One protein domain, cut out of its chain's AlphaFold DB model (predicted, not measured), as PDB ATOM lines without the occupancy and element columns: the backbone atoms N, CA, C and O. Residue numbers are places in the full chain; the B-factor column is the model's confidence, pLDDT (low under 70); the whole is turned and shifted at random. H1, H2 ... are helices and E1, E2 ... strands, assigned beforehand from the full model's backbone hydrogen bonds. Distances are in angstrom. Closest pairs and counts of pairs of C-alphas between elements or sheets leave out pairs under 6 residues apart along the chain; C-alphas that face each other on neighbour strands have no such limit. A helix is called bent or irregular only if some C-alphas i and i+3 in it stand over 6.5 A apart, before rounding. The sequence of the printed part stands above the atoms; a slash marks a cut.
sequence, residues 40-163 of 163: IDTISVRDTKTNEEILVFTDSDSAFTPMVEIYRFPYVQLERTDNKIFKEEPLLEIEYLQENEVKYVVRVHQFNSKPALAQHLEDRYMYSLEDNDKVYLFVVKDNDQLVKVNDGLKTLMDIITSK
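Overview. This is residues 40 to 163 of the 163 residues of the protein "Histone acetyltransferase HPA2" of Solibacillus silvestris (strain StLB046) (UniProt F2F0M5). One strongly twisted sheet of seven strands bows across the domain, and two helices, H1 and H3, pack together over one of its faces. The small helix H2, apart from H1 and H3, only grazes the sheet, and a long unnamed stretch, residues 112 to 134, makes a wide loop between E5 and E6, its C-alphas 10 to 20 A from the mean of all C-alphas, with residue 116 near one end of the longest axis. The printed part has 124 residues, with three named helices and seven named strands in the order E1 E2 H1 E3 H2 E4 E5 E6 E7 H3; the class is mixed, helices and strands. The sheet runs E2, E1, E4, E5, E6, E7, E3 and is antiparallel throughout. The whole is compact, with a radius of gyration of the C-alphas of 13.9 A, and spans 39 by 32 by 29 A.

Arrangement. E4, residues 92 to 98, E5, residues 101 to 111, E6, residues 135 to 140, and E7, residues 145 to 147, form a meander, each strand the antiparallel neighbour of the one before. N 94 and O 106 are 2.8 A apart between E4 and E5. N 109 and O 137 are 2.9 A apart between E5 and E6. N 147 and O 138 are 3.0 A apart between E6 and E7. E5 bends by 50 degrees at residue 104. Beside E7 is the edge strand E3, residues 75 to 77, with N 146 and O 76 2.9 A apart. Beside E4 is E1, residues 42 to 47, with N 44 and O 95 2.8 A apart. E1 forms a hairpin with the other edge strand E2, residues 53 to 58, with N 45 and O 55 2.8 A apart. These N and O pairs are within hydrogen-bond range. H1, residues 64 to 71, and H3, residues 151 to 161, lie on the same face of the sheet, making two layers, helices over one face of a sheet. H3 has a height over the sheet of 8.2 A and lies over none of the strands. H1 and H3 touch, closest at the C-alphas of Met 67 and Gly 152, 4.5 A apart, at a steep tilt of 65 degrees, opposite ways. H2, residues 84 to 87, only grazes the sheet, with its residues 85 to 86; its closest C-alpha pair with E5 is Phe 86 and His 109, 7.8 A. H2 is apart from H1 and H3. In H3 every O i to N i+4 pair is within hydrogen-bond range, in H1 2 of 4 are, and H2 is too short for such a pair.

Along the chain. E1 begins at C-alpha 42, (-7.740, 19.349, 67.455). E5 is the longest strand at 30.3 A, ending at C-alpha 111, (-34.988, 15.413, 68.852). E4 measures 19.6 A, E6 17.0 A, E1 16.8 A and E2 14.3 A. H3 measures 15.1 A and ends at C-alpha 161, (-25.821, 19.477, 78.348). H1, 13.3 A long, is irregular: C-alphas 68 and 71 are 7.4 A apart.

Size, cuts and confidence. The two C-alphas farthest apart, those of Ser 60 and Thr 81, are 42.0 A apart. The printed part has no cut and ends at the chain's last residue, 163. The link from E5 to E6, 23 residues, is long. The mean pLDDT of the printed part is 80.0; it is under 70 at residues 69 to 74, 79 to 87, 118 to 120, 131, 143 and 163.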
ATOM      1  N   ILE A  40      -5.258  13.676  63.717       82.00
ATOM      2  CA  ILE A  40      -6.117  14.741  64.237       82.00
ATOM      3  C   ILE A  40      -5.483  15.253  65.518       82.00
ATOM      4  O   ILE A  40      -5.183  14.468  66.417       82.00
ATOM      5  N   ASP A  41      -5.257  16.558  65.564       85.81
ATOM      6  CA  ASP A  41      -4.626  17.243  66.693       85.81
ATOM      7  C   ASP A  41      -5.637  18.061  67.502       85.81
ATOM      8  O   ASP A  41      -5.428  18.291  68.693       85.81
ATOM      9  N   THR A  42      -6.758  18.435  66.877       89.44
ATOM     10  CA  THR A  42      -7.740  19.349  67.455       89.44
ATOM     11  C   THR A  42      -9.162  18.946  67.075       89.44
ATOM     12  O   THR A  42      -9.445  18.588  65.930       89.44
ATOM     13  N   ILE A  43     -10.081  19.054  68.033       88.69
ATOM     14  CA  ILE A  43     -11.528  18.939  67.831       88.69
ATOM     15  C   ILE A  43     -12.163  20.243  68.303       88.69
ATOM     16  O   ILE A  43     -12.029  20.598  69.471       88.69
ATOM     17  N   SER A  44     -12.869  20.939  67.423       91.81
ATOM     18  CA  SER A  44     -13.631  22.145  67.745       91.81
ATOM     19  C   SER A  44     -15.126  21.851  67.682       91.81
ATOM     20  O   SER A  44     -15.599  21.126  66.808       91.81
ATOM     21  N   VAL A  45     -15.888  22.395  68.624       91.38
ATOM     22  CA  VAL A  45     -17.345  22.274  68.676       91.38
ATOM     23  C   VAL A  45     -17.944  23.657  68.525       91.38
ATOM     24  O   VAL A  45     -17.662  24.555  69.319       91.38
ATOM     25  N   ARG A  46     -18.823  23.802  67.538       93.50
ATOM     26  CA  ARG A  46     -19.507  25.047  67.210       93.50
ATOM     27  C   ARG A  46     -21.015  24.907  67.374       93.50
ATOM     28  O   ARG A  46     -21.609  23.932  66.907       93.50
ATOM     29  N   ASP A  47     -21.634  25.906  67.997       90.25
ATOM     30  CA  ASP A  47     -23.089  26.070  67.996       90.25
ATOM     31  C   ASP A  47     -23.536  26.564  66.616       90.25
ATOM     32  O   ASP A  47     -23.017  27.542  66.083       90.25
ATOM     33  N   THR A  48     -24.487  25.875  66.000       88.12
ATOM     34  CA  THR A  48     -24.922  26.164  64.624       88.12
ATOM     35  C   THR A  48     -25.818  27.394  64.520       88.12
ATOM     36  O   THR A  48     -25.893  27.993  63.447       88.12
ATOM     37  N   LYS A  49     -26.493  27.791  65.605       87.75
ATOM     38  CA  LYS A  49     -27.387  28.955  65.637       87.75
ATOM     39  C   LYS A  49     -26.605  30.244  65.812       87.75
ATOM     40  O   LYS A  49     -26.924  31.236  65.161       87.75
ATOM     41  N   THR A  50     -25.619  30.247  66.706       87.62
ATOM     42  CA  THR A  50     -24.794  31.437  66.979       87.62
ATOM     43  C   THR A  50     -23.514  31.465  66.153       87.62
ATOM     44  O   THR A  50     -22.909  32.524  66.002       87.62
ATOM     45  N   ASN A  51     -23.123  30.323  65.578       86.56
ATOM     46  CA  ASN A  51     -21.848  30.118  64.898       86.56
ATOM     47  C   ASN A  51     -20.630  30.360  65.815       86.56
ATOM     48  O   ASN A  51     -19.527  30.613  65.329       86.56
ATOM     49  N   GLU A  52     -20.829  30.290  67.134       90.44
ATOM     50  CA  GLU A  52     -19.782  30.465  68.138       90.44
ATOM     51  C   GLU A  52     -19.119  29.127  68.470       90.44
ATOM     52  O   GLU A  52     -19.782  28.097  68.614       90.44
ATOM     53  N   GLU A  53     -17.796  29.147  68.607       92.25
ATOM     54  CA  GLU A  53     -17.032  28.021  69.138       92.25
ATOM     55  C   GLU A  53     -17.278  27.911  70.649       92.25
ATOM     56  O   GLU A  53     -17.045  28.860  71.399       92.25
ATOM     57  N   ILE A  54     -17.777  26.758  71.096       91.88
ATOM     58  CA  ILE A  54     -18.197  26.541  72.488       91.88
ATOM     59  C   ILE A  54     -17.235  25.650  73.276       91.88
ATOM     60  O   ILE A  54     -17.181  25.749  74.507       91.88
ATOM     61  N   LEU A  55     -16.505  24.761  72.595       89.62
ATOM     62  CA  LEU A  55     -15.524  23.845  73.178       89.62
ATOM     63  C   LEU A  55     -14.425  23.541  72.159       89.62
ATOM     64  O   LEU A  55     -14.703  23.409  70.970       89.62
ATOM     65  N   VAL A  56     -13.203  23.361  72.654       91.19
ATOM     66  CA  VAL A  56     -12.054  22.882  71.881       91.19
ATOM     67  C   VAL A  56     -11.350  21.814  72.704       91.19
ATOM     68  O   VAL A  56     -11.178  21.991  73.909       91.19
ATOM     69  N   PHE A  57     -10.959  20.724  72.053       88.00
ATOM     70  CA  PHE A  57     -10.199  19.626  72.638       88.00
ATOM     71  C   PHE A  57      -8.917  19.399  71.841       88.00
ATOM     72  O   PHE A  57      -8.937  19.459  70.609       88.00
ATOM     73  N   THR A  58      -7.828  19.085  72.531       88.50
ATOM     74  CA  THR A  58      -6.539  18.701  71.941       88.50
ATOM     75  C   THR A  58      -6.052  17.376  72.516       88.50
ATOM     76  O   THR A  58      -6.648  16.831  73.442       88.50
ATOM     77  N   ASP A  59      -4.939  16.854  72.006       82.50
ATOM     78  CA  ASP A  59      -4.301  15.622  72.492       82.50
ATOM     79  C   ASP A  59      -3.971  15.600  73.999       82.50
ATOM     80  O   ASP A  59      -3.774  14.530  74.581       82.50
ATOM     81  N   SER A  60      -3.950  16.766  74.646       83.12
ATOM     82  CA  SER A  60      -3.785  16.912  76.093       83.12
ATOM     83  C   SER A  60      -5.048  16.595  76.906       83.12
ATOM     84  O   SER A  60      -4.951  16.299  78.103       83.12
ATOM     85  N   ASP A  61      -6.228  16.613  76.283       80.00
ATOM     86  CA  ASP A  61      -7.498  16.342  76.945       80.00
ATOM     87  C   ASP A  61      -7.759  14.838  77.062       80.00
ATOM     88  O   ASP A  61      -7.760  14.091  76.086       80.00
ATOM     89  N   SER A  62      -8.097  14.375  78.268       76.00
ATOM     90  CA  SER A  62      -8.410  12.952  78.507       76.00
ATOM     91  C   SER A  62      -9.582  12.420  77.667       76.00
ATOM     92  O   SER A  62      -9.645  11.227  77.370       76.00
ATOM     93  N   ALA A  63     -10.498  13.303  77.259       73.12
ATOM     94  CA  ALA A  63     -11.644  12.964  76.426       73.12
ATOM     95  C   ALA A  63     -11.324  12.981  74.917       73.12
ATOM     96  O   ALA A  63     -12.144  12.528  74.121       73.12
ATOM     97  N   PHE A  64     -10.140  13.445  74.509       81.12
ATOM     98  CA  PHE A  64      -9.765  13.598  73.103       81.12
ATOM     99  C   PHE A  64      -9.638  12.264  72.376       81.12
ATOM    100  O   PHE A  64     -10.285  12.049  71.353       81.12
ATOM    101  N   THR A  65      -8.855  11.328  72.924       76.75
ATOM    102  CA  THR A  65      -8.626  10.013  72.308       76.75
ATOM    103  C   THR A  65      -9.930   9.296  71.932       76.75
ATOM    104  O   THR A  65     -10.076   8.942  70.763       76.75
ATOM    105  N   PRO A  66     -10.916   9.115  72.835       72.19
ATOM    106  CA  PRO A  66     -12.158   8.441  72.464       72.19
ATOM    107  C   PRO A  66     -13.024   9.253  71.485       72.19
ATOM    108  O   PRO A  66     -13.797   8.656  70.736       72.19
ATOM    109  N   MET A  67     -12.910  10.587  71.445       77.12
ATOM    110  CA  MET A  67     -13.625  11.416  70.465       77.12
ATOM    111  C   MET A  67     -13.015  11.320  69.061       77.12
ATOM    112  O   MET A  67     -13.758  11.279  68.088       77.12
ATOM    113  N   VAL A  68     -11.693  11.195  68.926       75.81
ATOM    114  CA  VAL A  68     -11.051  10.949  67.618       75.81
ATOM    115  C   VAL A  68     -11.386   9.547  67.085       75.81
ATOM    116  O   VAL A  68     -11.462   9.324  65.877       75.81
ATOM    117  N   GLU A  69     -11.646   8.580  67.967       67.38
ATOM    118  CA  GLU A  69     -11.937   7.193  67.585       67.38
ATOM    119  C   GLU A  69     -13.343   6.942  67.022       67.38
ATOM    120  O   GLU A  69     -13.644   5.801  66.667       67.38
ATOM    121  N   ILE A  70     -14.210   7.951  66.894       61.91
ATOM    122  CA  ILE A  70     -15.611   7.780  66.449       61.91
ATOM    123  C   ILE A  70     -15.748   7.067  65.094       61.91
ATOM    124  O   ILE A  70     -16.758   6.430  64.812       61.91
ATOM    125  N   TYR A  71     -14.689   7.085  64.293       54.84
ATOM    126  CA  TYR A  71     -14.619   6.462  62.980       54.84
ATOM    127  C   TYR A  71     -14.106   5.026  62.958       54.84
ATOM    128  O   TYR A  71     -14.196   4.345  61.940       54.84
ATOM    129  N   ARG A  72     -13.546   4.553  64.074       57.38
ATOM    130  CA  ARG A  72     -13.206   3.135  64.249       57.38
ATOM    131  C   ARG A  72     -14.456   2.292  64.486       57.38
ATOM    132  O   ARG A  72     -14.393   1.065  64.447       57.38
ATOM    133  N   PHE A  73     -15.583   2.943  64.758       60.59
ATOM    134  CA  PHE A  73     -16.847   2.291  65.027       60.59
ATOM    135  C   PHE A  73     -17.667   2.108  63.743       60.59
ATOM    136  O   PHE A  73     -17.571   2.911  62.817       60.59
ATOM    137  N   PRO A  74     -18.484   1.043  63.672       66.69
ATOM    138  CA  PRO A  74     -19.349   0.803  62.526       66.69
ATOM    139  C   PRO A  74     -20.282   1.995  62.283       66.69
ATOM    140  O   PRO A  74     -20.852   2.553  63.222       66.69
ATOM    141  N   TYR A  75     -20.439   2.350  61.012       73.94
ATOM    142  CA  TYR A  75     -21.370   3.364  60.533       73.94
ATOM    143  C   TYR A  75     -22.548   2.703  59.819       73.94
ATOM    144  O   TYR A  75     -22.449   1.574  59.328       73.94
ATOM    145  N   VAL A  76     -23.668   3.417  59.753       76.44
ATOM    146  CA  VAL A  76     -24.815   3.021  58.931       76.44
ATOM    147  C   VAL A  76     -25.099   4.127  57.931       76.44
ATOM    148  O   VAL A  76     -25.373   5.269  58.303       76.44
ATOM    149  N   GLN A  77     -25.022   3.769  56.652       76.88
ATOM    150  CA  GLN A  77     -25.484   4.608  55.557       76.88
ATOM    151  C   GLN A  77     -27.011   4.584  55.537       76.88
ATOM    152  O   GLN A  77     -27.607   3.513  55.427       76.88
ATOM    153  N   LEU A  78     -27.644   5.752  55.624       72.69
ATOM    154  CA  LEU A  78     -29.092   5.847  55.467       72.69
ATOM    155  C   LEU A  78     -29.474   5.850  53.977       72.69
ATOM    156  O   LEU A  78     -28.804   6.485  53.159       72.69
ATOM    157  N   GLU A  79     -30.557   5.149  53.624       65.69
ATOM    158  CA  GLU A  79     -31.066   5.090  52.247       65.69
ATOM    159  C   GLU A  79     -31.674   6.431  51.781       65.69
ATOM    160  O   GLU A  79     -32.248   7.203  52.551       65.69
ATOM    161  N   ARG A  80     -31.543   6.714  50.480       59.06
ATOM    162  CA  ARG A  80     -31.605   8.057  49.869       59.06
ATOM    163  C   ARG A  80     -33.002   8.613  49.534       59.06
ATOM    164  O   ARG A  80     -33.106   9.472  48.662       59.06
ATOM    165  N   THR A  81     -34.080   8.179  50.187       50.69
ATOM    166  CA  THR A  81     -35.455   8.524  49.741       50.69
ATOM    167  C   THR A  81     -36.172   9.633  50.523       50.69
ATOM    168  O   THR A  81     -37.348   9.839  50.271       50.69
ATOM    169  N   ASP A  82     -35.480  10.361  51.410       51.53
ATOM    170  CA  ASP A  82     -35.893  11.566  52.180       51.53
ATOM    171  C   ASP A  82     -35.588  11.379  53.676       51.53
ATOM    172  O   ASP A  82     -36.493  11.165  54.490       51.53
ATOM    173  N   ASN A  83     -34.321  11.527  54.073       58.72
ATOM    174  CA  ASN A  83     -33.935  11.652  55.482       58.72
ATOM    175  C   ASN A  83     -34.487  12.959  56.075       58.72
ATOM    176  O   ASN A  83     -33.755  13.920  56.292       58.72
ATOM    177  N   LYS A  84     -35.797  13.019  56.341       58.50
ATOM    178  CA  LYS A  84     -36.484  14.160  56.978       58.50
ATOM    179  C   LYS A  84     -35.790  14.612  58.268       58.50
ATOM    180  O   LYS A  84     -35.820  15.792  58.578       58.50
ATOM    181  N   ILE A  85     -35.112  13.685  58.942       63.00
ATOM    182  CA  ILE A  85     -34.269  13.889  60.127       63.00
ATOM    183  C   ILE A  85     -33.137  14.897  59.868       63.00
ATOM    184  O   ILE A  85     -32.806  15.675  60.753       63.00
ATOM    185  N   PHE A  86     -32.581  14.947  58.652       65.19
ATOM    186  CA  PHE A  86     -31.525  15.896  58.270       65.19
ATOM    187  C   PHE A  86     -32.057  17.199  57.663       65.19
ATOM    188  O   PHE A  86     -31.270  18.082  57.331       65.19
ATOM    189  N   LYS A  87     -33.381  17.335  57.498       62.59
ATOM    190  CA  LYS A  87     -34.003  18.620  57.126       62.59
ATOM    191  C   LYS A  87     -34.105  19.559  58.330       62.59
ATOM    192  O   LYS A  87     -34.290  20.755  58.139       62.59
ATOM    193  N   GLU A  88     -34.002  19.023  59.544       70.06
ATOM    194  CA  GLU A  88     -33.884  19.821  60.759       70.06
ATOM    195  C   GLU A  88     -32.462  20.371  60.880       70.06
ATOM    196  O   GLU A  88     -31.486  19.660  60.624       70.06
ATOM    197  N   GLU A  89     -32.346  21.644  61.259       84.12
ATOM    198  CA  GLU A  89     -31.043  22.255  61.501       84.12
ATOM    199  C   GLU A  89     -30.318  21.492  62.621       84.12
ATOM    200  O   GLU A  89     -30.919  21.217  63.666       84.12
ATOM    201  N   PRO A  90     -29.041  21.117  62.423       89.38
ATOM    202  CA  PRO A  90     -28.264  20.486  63.481       89.38
ATOM    203  C   PRO A  90     -28.144  21.440  64.668       89.38
ATOM    204  O   PRO A  90     -28.138  22.651  64.487       89.38
ATOM    205  N   LEU A  91     -28.016  20.898  65.877       90.94
ATOM    206  CA  LEU A  91     -27.724  21.664  67.088       90.94
ATOM    207  C   LEU A  91     -26.257  22.113  67.120       90.94
ATOM    208  O   LEU A  91     -25.961  23.222  67.546       90.94
ATOM    209  N   LEU A  92     -25.345  21.232  66.694       92.31
ATOM    210  CA  LEU A  92     -23.901  21.454  66.764       92.31
ATOM    211  C   LEU A  92     -23.207  20.951  65.502       92.31
ATOM    212  O   LEU A  92     -23.637  19.964  64.893       92.31
ATOM    213  N   GLU A  93     -22.081  21.576  65.181       92.50
ATOM    214  CA  GLU A  93     -21.072  21.038  64.274       92.50
ATOM    215  C   GLU A  93     -19.781  20.781  65.059       92.50
ATOM    216  O   GLU A  93     -19.262  21.663  65.736       92.50
ATOM    217  N   ILE A  94     -19.284  19.549  64.986       90.31
ATOM    218  CA  ILE A  94     -18.014  19.118  65.562       90.31
ATOM    219  C   ILE A  94     -17.027  19.023  64.405       90.31
ATOM    220  O   ILE A  94     -17.145  18.144  63.548       90.31
ATOM    221  N   GLU A  95     -16.089  19.951  64.357       90.62
ATOM    222  CA  GLU A  95     -15.029  20.016  63.367       90.62
ATOM    223  C   GLU A  95     -13.793  19.317  63.915       90.62
ATOM    224  O   GLU A  95     -13.390  19.530  65.055       90.62
ATOM    225  N   TYR A  96     -13.174  18.485  63.094       86.50
ATOM    226  CA  TYR A  96     -11.946  17.811  63.468       86.50
ATOM    227  C   TYR A  96     -10.857  18.234  62.510       86.50
ATOM    228  O   TYR A  96     -11.003  18.159  61.279       86.50
ATOM    229  N   LEU A  97      -9.783  18.722  63.104       88.31
ATOM    230  CA  LEU A  97      -8.755  19.458  62.413       88.31
ATOM    231  C   LEU A  97      -7.428  18.717  62.485       88.31
ATOM    232  O   LEU A  97      -7.114  18.001  63.438       88.31
ATOM    233  N   GLN A  98      -6.654  18.911  61.429       87.00
ATOM    234  CA  GLN A  98      -5.251  18.547  61.368       87.00
ATOM    235  C   GLN A  98      -4.504  19.771  60.854       87.00
ATOM    236  O   GLN A  98      -4.814  20.254  59.763       87.00
ATOM    237  N   GLU A  99      -3.541  20.267  61.626       86.62
ATOM    238  CA  GLU A  99      -2.745  21.452  61.296       86.62
ATOM    239  C   GLU A  99      -3.625  22.676  60.949       86.62
ATOM    240  O   GLU A  99      -3.329  23.435  60.028       86.62
ATOM    241  N   ASN A 100      -4.725  22.871  61.691       83.69
ATOM    242  CA  ASN A 100      -5.772  23.890  61.471       83.69
ATOM    243  C   ASN A 100      -6.623  23.733  60.196       83.69
ATOM    244  O   ASN A 100      -7.437  24.608  59.891       83.69
ATOM    245  N   GLU A 101      -6.498  22.635  59.456       86.19
ATOM    246  CA  GLU A 101      -7.398  22.332  58.345       86.19
ATOM    247  C   GLU A 101      -8.528  21.408  58.795       86.19
ATOM    248  O   GLU A 101      -8.276  20.314  59.304       86.19
ATOM    249  N   VAL A 102      -9.779  21.806  58.542       86.44
ATOM    250  CA  VAL A 102     -10.953  20.959  58.791       86.44
ATOM    251  C   VAL A 102     -10.910  19.759  57.852       86.44
ATOM    252  O   VAL A 102     -11.070  19.897  56.636       86.44
ATOM    253  N   LYS A 103     -10.708  18.567  58.413       83.44
ATOM    254  CA  LYS A 103     -10.717  17.314  57.650       83.44
ATOM    255  C   LYS A 103     -12.116  16.737  57.548       83.44
ATOM    256  O   LYS A 103     -12.467  16.171  56.516       83.44
ATOM    257  N   TYR A 104     -12.914  16.887  58.598       78.88
ATOM    258  CA  TYR A 104     -14.272  16.371  58.625       78.88
ATOM    259  C   TYR A 104     -15.138  17.088  59.660       78.88
ATOM    260  O   TYR A 104     -14.645  17.684  60.618       78.88
ATOM    261  N   VAL A 105     -16.451  17.016  59.435       85.94
ATOM    262  CA  VAL A 105     -17.461  17.650  60.282       85.94
ATOM    263  C   VAL A 105     -18.530  16.629  60.644       85.94
ATOM    264  O   VAL A 105     -19.138  16.013  59.764       85.94
ATOM    265  N   VAL A 106     -18.778  16.474  61.942       87.44
ATOM    266  CA  VAL A 106     -19.895  15.694  62.477       87.44
ATOM    267  C   VAL A 106     -20.977  16.642  62.954       87.44
ATOM    268  O   VAL A 106     -20.735  17.532  63.761       87.44
ATOM    269  N   ARG A 107     -22.192  16.443  62.464       89.62
ATOM    270  CA  ARG A 107     -23.385  17.176  62.874       89.62
ATOM    271  C   ARG A 107     -24.098  16.434  63.985       89.62
ATOM    272  O   ARG A 107     -24.328  15.230  63.875       89.62
ATOM    273  N   VAL A 108     -24.482  17.168  65.019       91.06
ATOM    274  CA  VAL A 108     -25.309  16.649  66.109       91.06
ATOM    275  C   VAL A 108     -26.728  17.153  65.911       91.06
ATOM    276  O   VAL A 108     -26.968  18.357  65.958       91.06
ATOM    277  N   HIS A 109     -27.672  16.244  65.706       89.56
ATOM    278  CA  HIS A 109     -29.098  16.560  65.649       89.56
ATOM    279  C   HIS A 109     -29.762  16.211  66.980       89.56
ATOM    280  O   HIS A 109     -29.413  15.203  67.595       89.56
ATOM    281  N   GLN A 110     -30.716  17.035  67.415       90.12
ATOM    282  CA  GLN A 110     -31.450  16.866  68.667       90.12
ATOM    283  C   GLN A 110     -32.944  16.723  68.388       90.12
ATOM    284  O   GLN A 110     -33.535  17.569  67.725       90.12
ATOM    285  N   PHE A 111     -33.563  15.707  68.981       87.38
ATOM    286  CA  PHE A 111     -34.988  15.413  68.852       87.38
ATOM    287  C   PHE A 111     -35.629  15.304  70.232       87.38
ATOM    288  O   PHE A 111     -34.991  14.836  71.167       87.38
ATOM    289  N   ASN A 112     -36.904  15.674  70.370       86.94
ATOM    290  CA  ASN A 112     -37.659  15.529  71.632       86.94
ATOM    291  C   ASN A 112     -38.139  14.090  71.901       86.94
ATOM    292  O   ASN A 112     -38.850  13.838  72.865       86.94
ATOM    293  N   SER A 113     -37.879  13.171  70.974       82.75
ATOM    294  CA  SER A 113     -38.188  11.747  71.090       82.75
ATOM    295  C   SER A 113     -37.378  10.981  70.046       82.75
ATOM    296  O   SER A 113     -36.839  11.588  69.117       82.75
ATOM    297  N   LYS A 114     -37.287   9.651  70.175       81.31
ATOM    298  CA  LYS A 114     -36.571   8.816  69.199       81.31
ATOM    299  C   LYS A 114     -37.184   9.008  67.802       81.31
ATOM    300  O   LYS A 114     -38.372   8.716  67.631       81.31
ATOM    301  N   PRO A 115     -36.417   9.487  66.807       76.12
ATOM    302  CA  PRO A 115     -36.963   9.733  65.484       76.12
ATOM    303  C   PRO A 115     -37.338   8.412  64.802       76.12
ATOM    304  O   PRO A 115     -36.622   7.414  64.894       76.12
ATOM    305  N   ALA A 116     -38.464   8.407  64.087       71.19
ATOM    306  CA  ALA A 116     -38.876   7.263  63.285       71.19
ATOM    307  C   ALA A 116     -37.998   7.171  62.027       71.19
ATOM    308  O   ALA A 116     -38.166   7.935  61.075       71.19
ATOM    309  N   LEU A 117     -37.053   6.238  62.037       70.94
ATOM    310  CA  LEU A 117     -36.180   5.928  60.909       70.94
ATOM    311  C   LEU A 117     -36.781   4.795  60.071       70.94
ATOM    312  O   LEU A 117     -37.360   3.854  60.611       70.94
ATOM    313  N   ALA A 118     -36.633   4.876  58.745       64.75
ATOM    314  CA  ALA A 118     -37.096   3.823  57.836       64.75
ATOM    315  C   ALA A 118     -36.336   2.504  58.054       64.75
ATOM    316  O   ALA A 118     -36.906   1.421  57.936       64.75
ATOM    317  N   GLN A 119     -35.057   2.605  58.416       67.44
ATOM    318  CA  GLN A 119     -34.245   1.481  58.851       67.44
ATOM    319  C   GLN A 119     -34.365   1.316  60.367       67.44
ATOM    320  O   GLN A 119     -34.260   2.287  61.116       67.44
ATOM    321  N   HIS A 120     -34.548   0.077  60.830       67.50
ATOM    322  CA  HIS A 120     -34.470  -0.225  62.254       67.50
ATOM    323  C   HIS A 120     -33.018  -0.067  62.716       67.50
ATOM    324  O   HIS A 120     -32.178  -0.927  62.447       67.50
ATOM    325  N   LEU A 121     -32.708   1.062  63.353       70.31
ATOM    326  CA  LEU A 121     -31.399   1.295  63.948       70.31
ATOM    327  C   LEU A 121     -31.375   0.780  65.379       70.31
ATOM    328  O   LEU A 121     -32.306   0.991  66.152       70.31
ATOM    329  N   GLU A 122     -30.271   0.135  65.735       72.44
ATOM    330  CA  GLU A 122     -29.983  -0.222  67.119       72.44
ATOM    331  C   GLU A 122     -29.789   1.038  67.980       72.44
ATOM    332  O   GLU A 122     -29.258   2.048  67.509       72.44
ATOM    333  N   ASP A 123     -30.113   0.944  69.273       77.12
ATOM    334  CA  ASP A 123     -29.942   2.040  70.242       77.12
ATOM    335  C   ASP A 123     -28.506   2.588  70.292       77.12
ATOM    336  O   ASP A 123     -28.294   3.736  70.648       77.12
ATOM    337  N   ARG A 124     -27.505   1.819  69.846       79.81
ATOM    338  CA  ARG A 124     -26.101   2.255  69.762       79.81
ATOM    339  C   ARG A 124     -25.833   3.437  68.816       79.81
ATOM    340  O   ARG A 124     -24.718   3.944  68.827       79.81
ATOM    341  N   TYR A 125     -26.785   3.840  67.974       82.69
ATOM    342  CA  TYR A 125     -26.669   5.012  67.085       82.69
ATOM    343  C   TYR A 125     -27.389   6.254  67.627       82.69
ATOM    344  O   TYR A 125     -27.365   7.309  66.996       82.69
ATOM    345  N   MET A 126     -28.042   6.128  68.781       87.12
ATOM    346  CA  MET A 126     -28.813   7.183  69.422       87.12
ATOM    347  C   MET A 126     -28.288   7.388  70.839       87.12
ATOM    348  O   MET A 126     -27.972   6.428  71.537       87.12
ATOM    349  N   TYR A 127     -28.205   8.638  71.278       88.75
ATOM    350  CA  TYR A 127     -27.851   8.952  72.656       88.75
ATOM    351  C   TYR A 127     -28.981   9.701  73.347       88.75
ATOM    352  O   TYR A 127     -29.520  10.649  72.789       88.75
ATOM    353  N   SER A 128     -29.329   9.294  74.560       87.62
ATOM    354  CA  SER A 128     -30.221  10.028  75.455       87.62
ATOM    355  C   SER A 128     -29.650   9.944  76.861       87.62
ATOM    356  O   SER A 128     -29.238   8.865  77.288       87.62
ATOM    357  N   LEU A 129     -29.644  11.067  77.571       82.25
ATOM    358  CA  LEU A 129     -29.310  11.088  78.994       82.25
ATOM    359  C   LEU A 129     -30.445  10.421  79.783       82.25
ATOM    360  O   LEU A 129     -31.601  10.522  79.378       82.25
ATOM    361  N   GLU A 130     -30.130   9.770  80.906       76.12
ATOM    362  CA  GLU A 130     -31.117   9.018  81.704       76.12
ATOM    363  C   GLU A 130     -32.313   9.877  82.165       76.12
ATOM    364  O   GLU A 130     -33.427   9.366  82.246       76.12
ATOM    365  N   ASP A 131     -32.107  11.186  82.358       66.94
ATOM    366  CA  ASP A 131     -33.120  12.142  82.834       66.94
ATOM    367  C   ASP A 131     -33.636  13.111  81.748       66.94
ATOM    368  O   ASP A 131     -34.268  14.124  82.060       66.94
ATOM    369  N   ASN A 132     -33.338  12.866  80.467       73.06
ATOM    370  CA  ASN A 132     -33.668  13.797  79.386       73.06
ATOM    371  C   ASN A 132     -34.506  13.133  78.290       73.06
ATOM    372  O   ASN A 132     -34.080  12.162  77.669       73.06
ATOM    373  N   ASP A 133     -35.651  13.741  77.969       80.00
ATOM    374  CA  ASP A 133     -36.511  13.322  76.853       80.00
ATOM    375  C   ASP A 133     -35.865  13.571  75.474       80.00
ATOM    376  O   ASP A 133     -36.407  13.197  74.431       80.00
ATOM    377  N   LYS A 134     -34.695  14.218  75.442       87.88
ATOM    378  CA  LYS A 134     -33.964  14.522  74.217       87.88
ATOM    379  C   LYS A 134     -33.103  13.355  73.749       87.88
ATOM    380  O   LYS A 134     -32.348  12.754  74.509       87.88
ATOM    381  N   VAL A 135     -33.161  13.116  72.445       89.44
ATOM    382  CA  VAL A 135     -32.366  12.118  71.732       89.44
ATOM    383  C   VAL A 135     -31.423  12.821  70.765       89.44
ATOM    384  O   VAL A 135     -31.832  13.717  70.027       89.44
ATOM    385  N   TYR A 136     -30.170  12.389  70.758       90.00
ATOM    386  CA  TYR A 136     -29.091  12.942  69.957       90.00
ATOM    387  C   TYR A 136     -28.607  11.920  68.930       90.00
ATOM    388  O   TYR A 136     -28.399  10.747  69.254       90.00
ATOM    389  N   LEU A 137     -28.437  12.375  67.690       89.19
ATOM    390  CA  LEU A 137     -27.890  11.589  66.585       89.19
ATOM    391  C   LEU A 137     -26.679  12.307  65.991       89.19
ATOM    392  O   LEU A 137     -26.689  13.529  65.840       89.19
ATOM    393  N   PHE A 138     -25.663  11.531  65.618       87.94
ATOM    394  CA  PHE A 138     -24.390  12.025  65.093       87.94
ATOM    395  C   PHE A 138     -24.235  11.621  63.637       87.94
ATOM    396  O   PHE A 138     -24.320  10.437  63.304       87.94
ATOM    397  N   VAL A 139     -24.001  12.607  62.778       84.50
ATOM    398  CA  VAL A 139     -24.043  12.439  61.326       84.50
ATOM    399  C   VAL A 139     -22.782  13.000  60.703       84.50
ATOM    400  O   VAL A 139     -22.414  14.137  60.981       84.50
ATOM    401  N   VAL A 140     -22.138  12.255  59.810       82.56
ATOM    402  CA  VAL A 140     -21.045  12.816  59.007       82.56
ATOM    403  C   VAL A 140     -21.635  13.735  57.939       82.56
ATOM    404  O   VAL A 140     -22.473  13.310  57.135       82.56
ATOM    405  N   LYS A 141     -21.203  14.999  57.932       79.75
ATOM    406  CA  LYS A 141     -21.634  16.001  56.951       79.75
ATOM    407  C   LYS A 141     -21.396  15.494  55.521       79.75
ATOM    408  O   LYS A 141     -20.409  14.820  55.249       79.75
ATOM    409  N   ASP A 142     -22.343  15.800  54.634       71.56
ATOM    410  CA  ASP A 142     -22.343  15.475  53.197       71.56
ATOM    411  C   ASP A 142     -22.426  13.979  52.823       71.56
ATOM    412  O   ASP A 142     -22.461  13.652  51.637       71.56
ATOM    413  N   ASN A 143     -22.530  13.070  53.803       68.56
ATOM    414  CA  ASN A 143     -22.529  11.623  53.554       68.56
ATOM    415  C   ASN A 143     -23.785  10.873  54.027       68.56
ATOM    416  O   ASN A 143     -23.904   9.692  53.718       68.56
ATOM    417  N   ASP A 144     -24.732  11.510  54.731       73.12
ATOM    418  CA  ASP A 144     -25.945  10.863  55.279       73.12
ATOM    419  C   ASP A 144     -25.648   9.604  56.127       73.12
ATOM    420  O   ASP A 144     -26.427   8.646  56.169       73.12
ATOM    421  N   GLN A 145     -24.487   9.586  56.785       79.12
ATOM    422  CA  GLN A 145     -24.007   8.448  57.565       79.12
ATOM    423  C   GLN A 145     -24.164   8.712  59.048       79.12
ATOM    424  O   GLN A 145     -23.642   9.704  59.563       79.12
ATOM    425  N   LEU A 146     -24.828   7.785  59.735       81.94
ATOM    426  CA  LEU A 146     -24.887   7.785  61.186       81.94
ATOM    427  C   LEU A 146     -23.664   7.098  61.769       81.94
ATOM    428  O   LEU A 146     -23.304   5.981  61.382       81.94
ATOM    429  N   VAL A 147     -23.064   7.772  62.742       82.31
ATOM    430  CA  VAL A 147     -21.924   7.267  63.496       82.31
ATOM    431  C   VAL A 147     -22.445   6.557  64.739       82.31
ATOM    432  O   VAL A 147     -23.323   7.067  65.438       82.31
ATOM    433  N   LYS A 148     -21.924   5.362  65.027       82.69
ATOM    434  CA  LYS A 148     -22.223   4.684  66.289       82.69
ATOM    435  C   LYS A 148     -21.728   5.543  67.455       82.69
ATOM    436  O   LYS A 148     -20.574   5.964  67.486       82.69
ATOM    437  N   VAL A 149     -22.590   5.736  68.446       85.25
ATOM    438  CA  VAL A 149     -22.282   6.481  69.662       85.25
ATOM    439  C   VAL A 149     -21.261   5.697  70.486       85.25
ATOM    440  O   VAL A 149     -21.520   4.568  70.917       85.25
ATOM    441  N   ASN A 150     -20.099   6.303  70.712       82.25
ATOM    442  CA  ASN A 150     -19.056   5.794  71.596       82.25
ATOM    443  C   ASN A 150     -18.990   6.623  72.891       82.25
ATOM    444  O   ASN A 150     -19.701   7.617  73.039       82.25
ATOM    445  N   ASP A 151     -18.142   6.225  73.835       82.19
ATOM    446  CA  ASP A 151     -18.077   6.884  75.145       82.19
ATOM    447  C   ASP A 151     -17.520   8.316  75.078       82.19
ATOM    448  O   ASP A 151     -17.911   9.160  75.883       82.19
ATOM    449  N   GLY A 152     -16.687   8.628  74.080       80.88
ATOM    450  CA  GLY A 152     -16.218   9.992  73.820       80.88
ATOM    451  C   GLY A 152     -17.361  10.930  73.434       80.88
ATOM    452  O   GLY A 152     -17.500  12.004  74.011       80.88
ATOM    453  N   LEU A 153     -18.238  10.499  72.522       85.38
ATOM    454  CA  LEU A 153     -19.419  11.271  72.120       85.38
ATOM    455  C   LEU A 153     -20.430  11.431  73.256       85.38
ATOM    456  O   LEU A 153     -21.021  12.500  73.388       85.38
ATOM    457  N   LYS A 154     -20.613  10.402  74.094       87.38
ATOM    458  CA  LYS A 154     -21.454  10.519  75.298       87.38
ATOM    459  C   LYS A 154     -20.887  11.576  76.239       87.38
ATOM    460  O   LYS A 154     -21.583  12.529  76.557       87.38
ATOM    461  N   THR A 155     -19.595  11.474  76.557       84.44
ATOM    462  CA  THR A 155     -18.886  12.438  77.414       84.44
ATOM    463  C   THR A 155     -19.011  13.861  76.872       84.44
ATOM    464  O   THR A 155     -19.282  14.788  77.630       84.44
ATOM    465  N   LEU A 156     -18.858  14.044  75.556       84.38
ATOM    466  CA  LEU A 156     -19.038  15.342  74.914       84.38
ATOM    467  C   LEU A 156     -20.440  15.900  75.163       84.38
ATOM    468  O   LEU A 156     -20.590  17.045  75.588       84.38
ATOM    469  N   MET A 157     -21.467  15.092  74.903       88.25
ATOM    470  CA  MET A 157     -22.848  15.518  75.093       88.25
ATOM    471  C   MET A 157     -23.162  15.796  76.556       88.25
ATOM    472  O   MET A 157     -23.862  16.766  76.839       88.25
ATOM    473  N   ASP A 158     -22.606  15.021  77.481       86.75
ATOM    474  CA  ASP A 158     -22.758  15.242  78.918       86.75
ATOM    475  C   ASP A 158     -22.138  16.581  79.330       86.75
ATOM    476  O   ASP A 158     -22.772  17.359  80.039       86.75
ATOM    477  N   ILE A 159     -20.944  16.918  78.827       83.12
ATOM    478  CA  ILE A 159     -20.291  18.217  79.079       83.12
ATOM    479  C   ILE A 159     -21.123  19.374  78.515       83.12
ATOM    480  O   ILE A 159     -21.250  20.414  79.158       83.12
ATOM    481  N   ILE A 160     -21.682  19.219  77.315       84.12
ATOM    482  CA  ILE A 160     -22.457  20.283  76.663       84.12
ATOM    483  C   ILE A 160     -23.802  20.498  77.358       84.12
ATOM    484  O   ILE A 160     -24.239  21.633  77.504       84.12
ATOM    485  N   THR A 161     -24.467  19.422  77.771       82.69
ATOM    486  CA  THR A 161     -25.821  19.477  78.348       82.69
ATOM    487  C   THR A 161     -25.847  19.729  79.852       82.69
ATOM    488  O   THR A 161     -26.899  20.089  80.373       82.69
ATOM    489  N   SER A 162     -24.719  19.551  80.546       75.44
ATOM    490  CA  SER A 162     -24.570  19.875  81.973       75.44
ATOM    491  C   SER A 162     -24.243  21.346  82.253       75.44
ATOM    492  O   SER A 162     -24.241  21.748  83.419       75.44
ATOM    493  N   LYS A 163     -23.969  22.140  81.212       59.56
ATOM    494  CA  LYS A 163     -23.840  23.603  81.286       59.56
ATOM    495  C   LYS A 163     -25.205  24.284  81.212       59.56
ATOM    496  O   LYS A 163     -25.368  25.289  81.938       59.56
TER     497      LYS A 163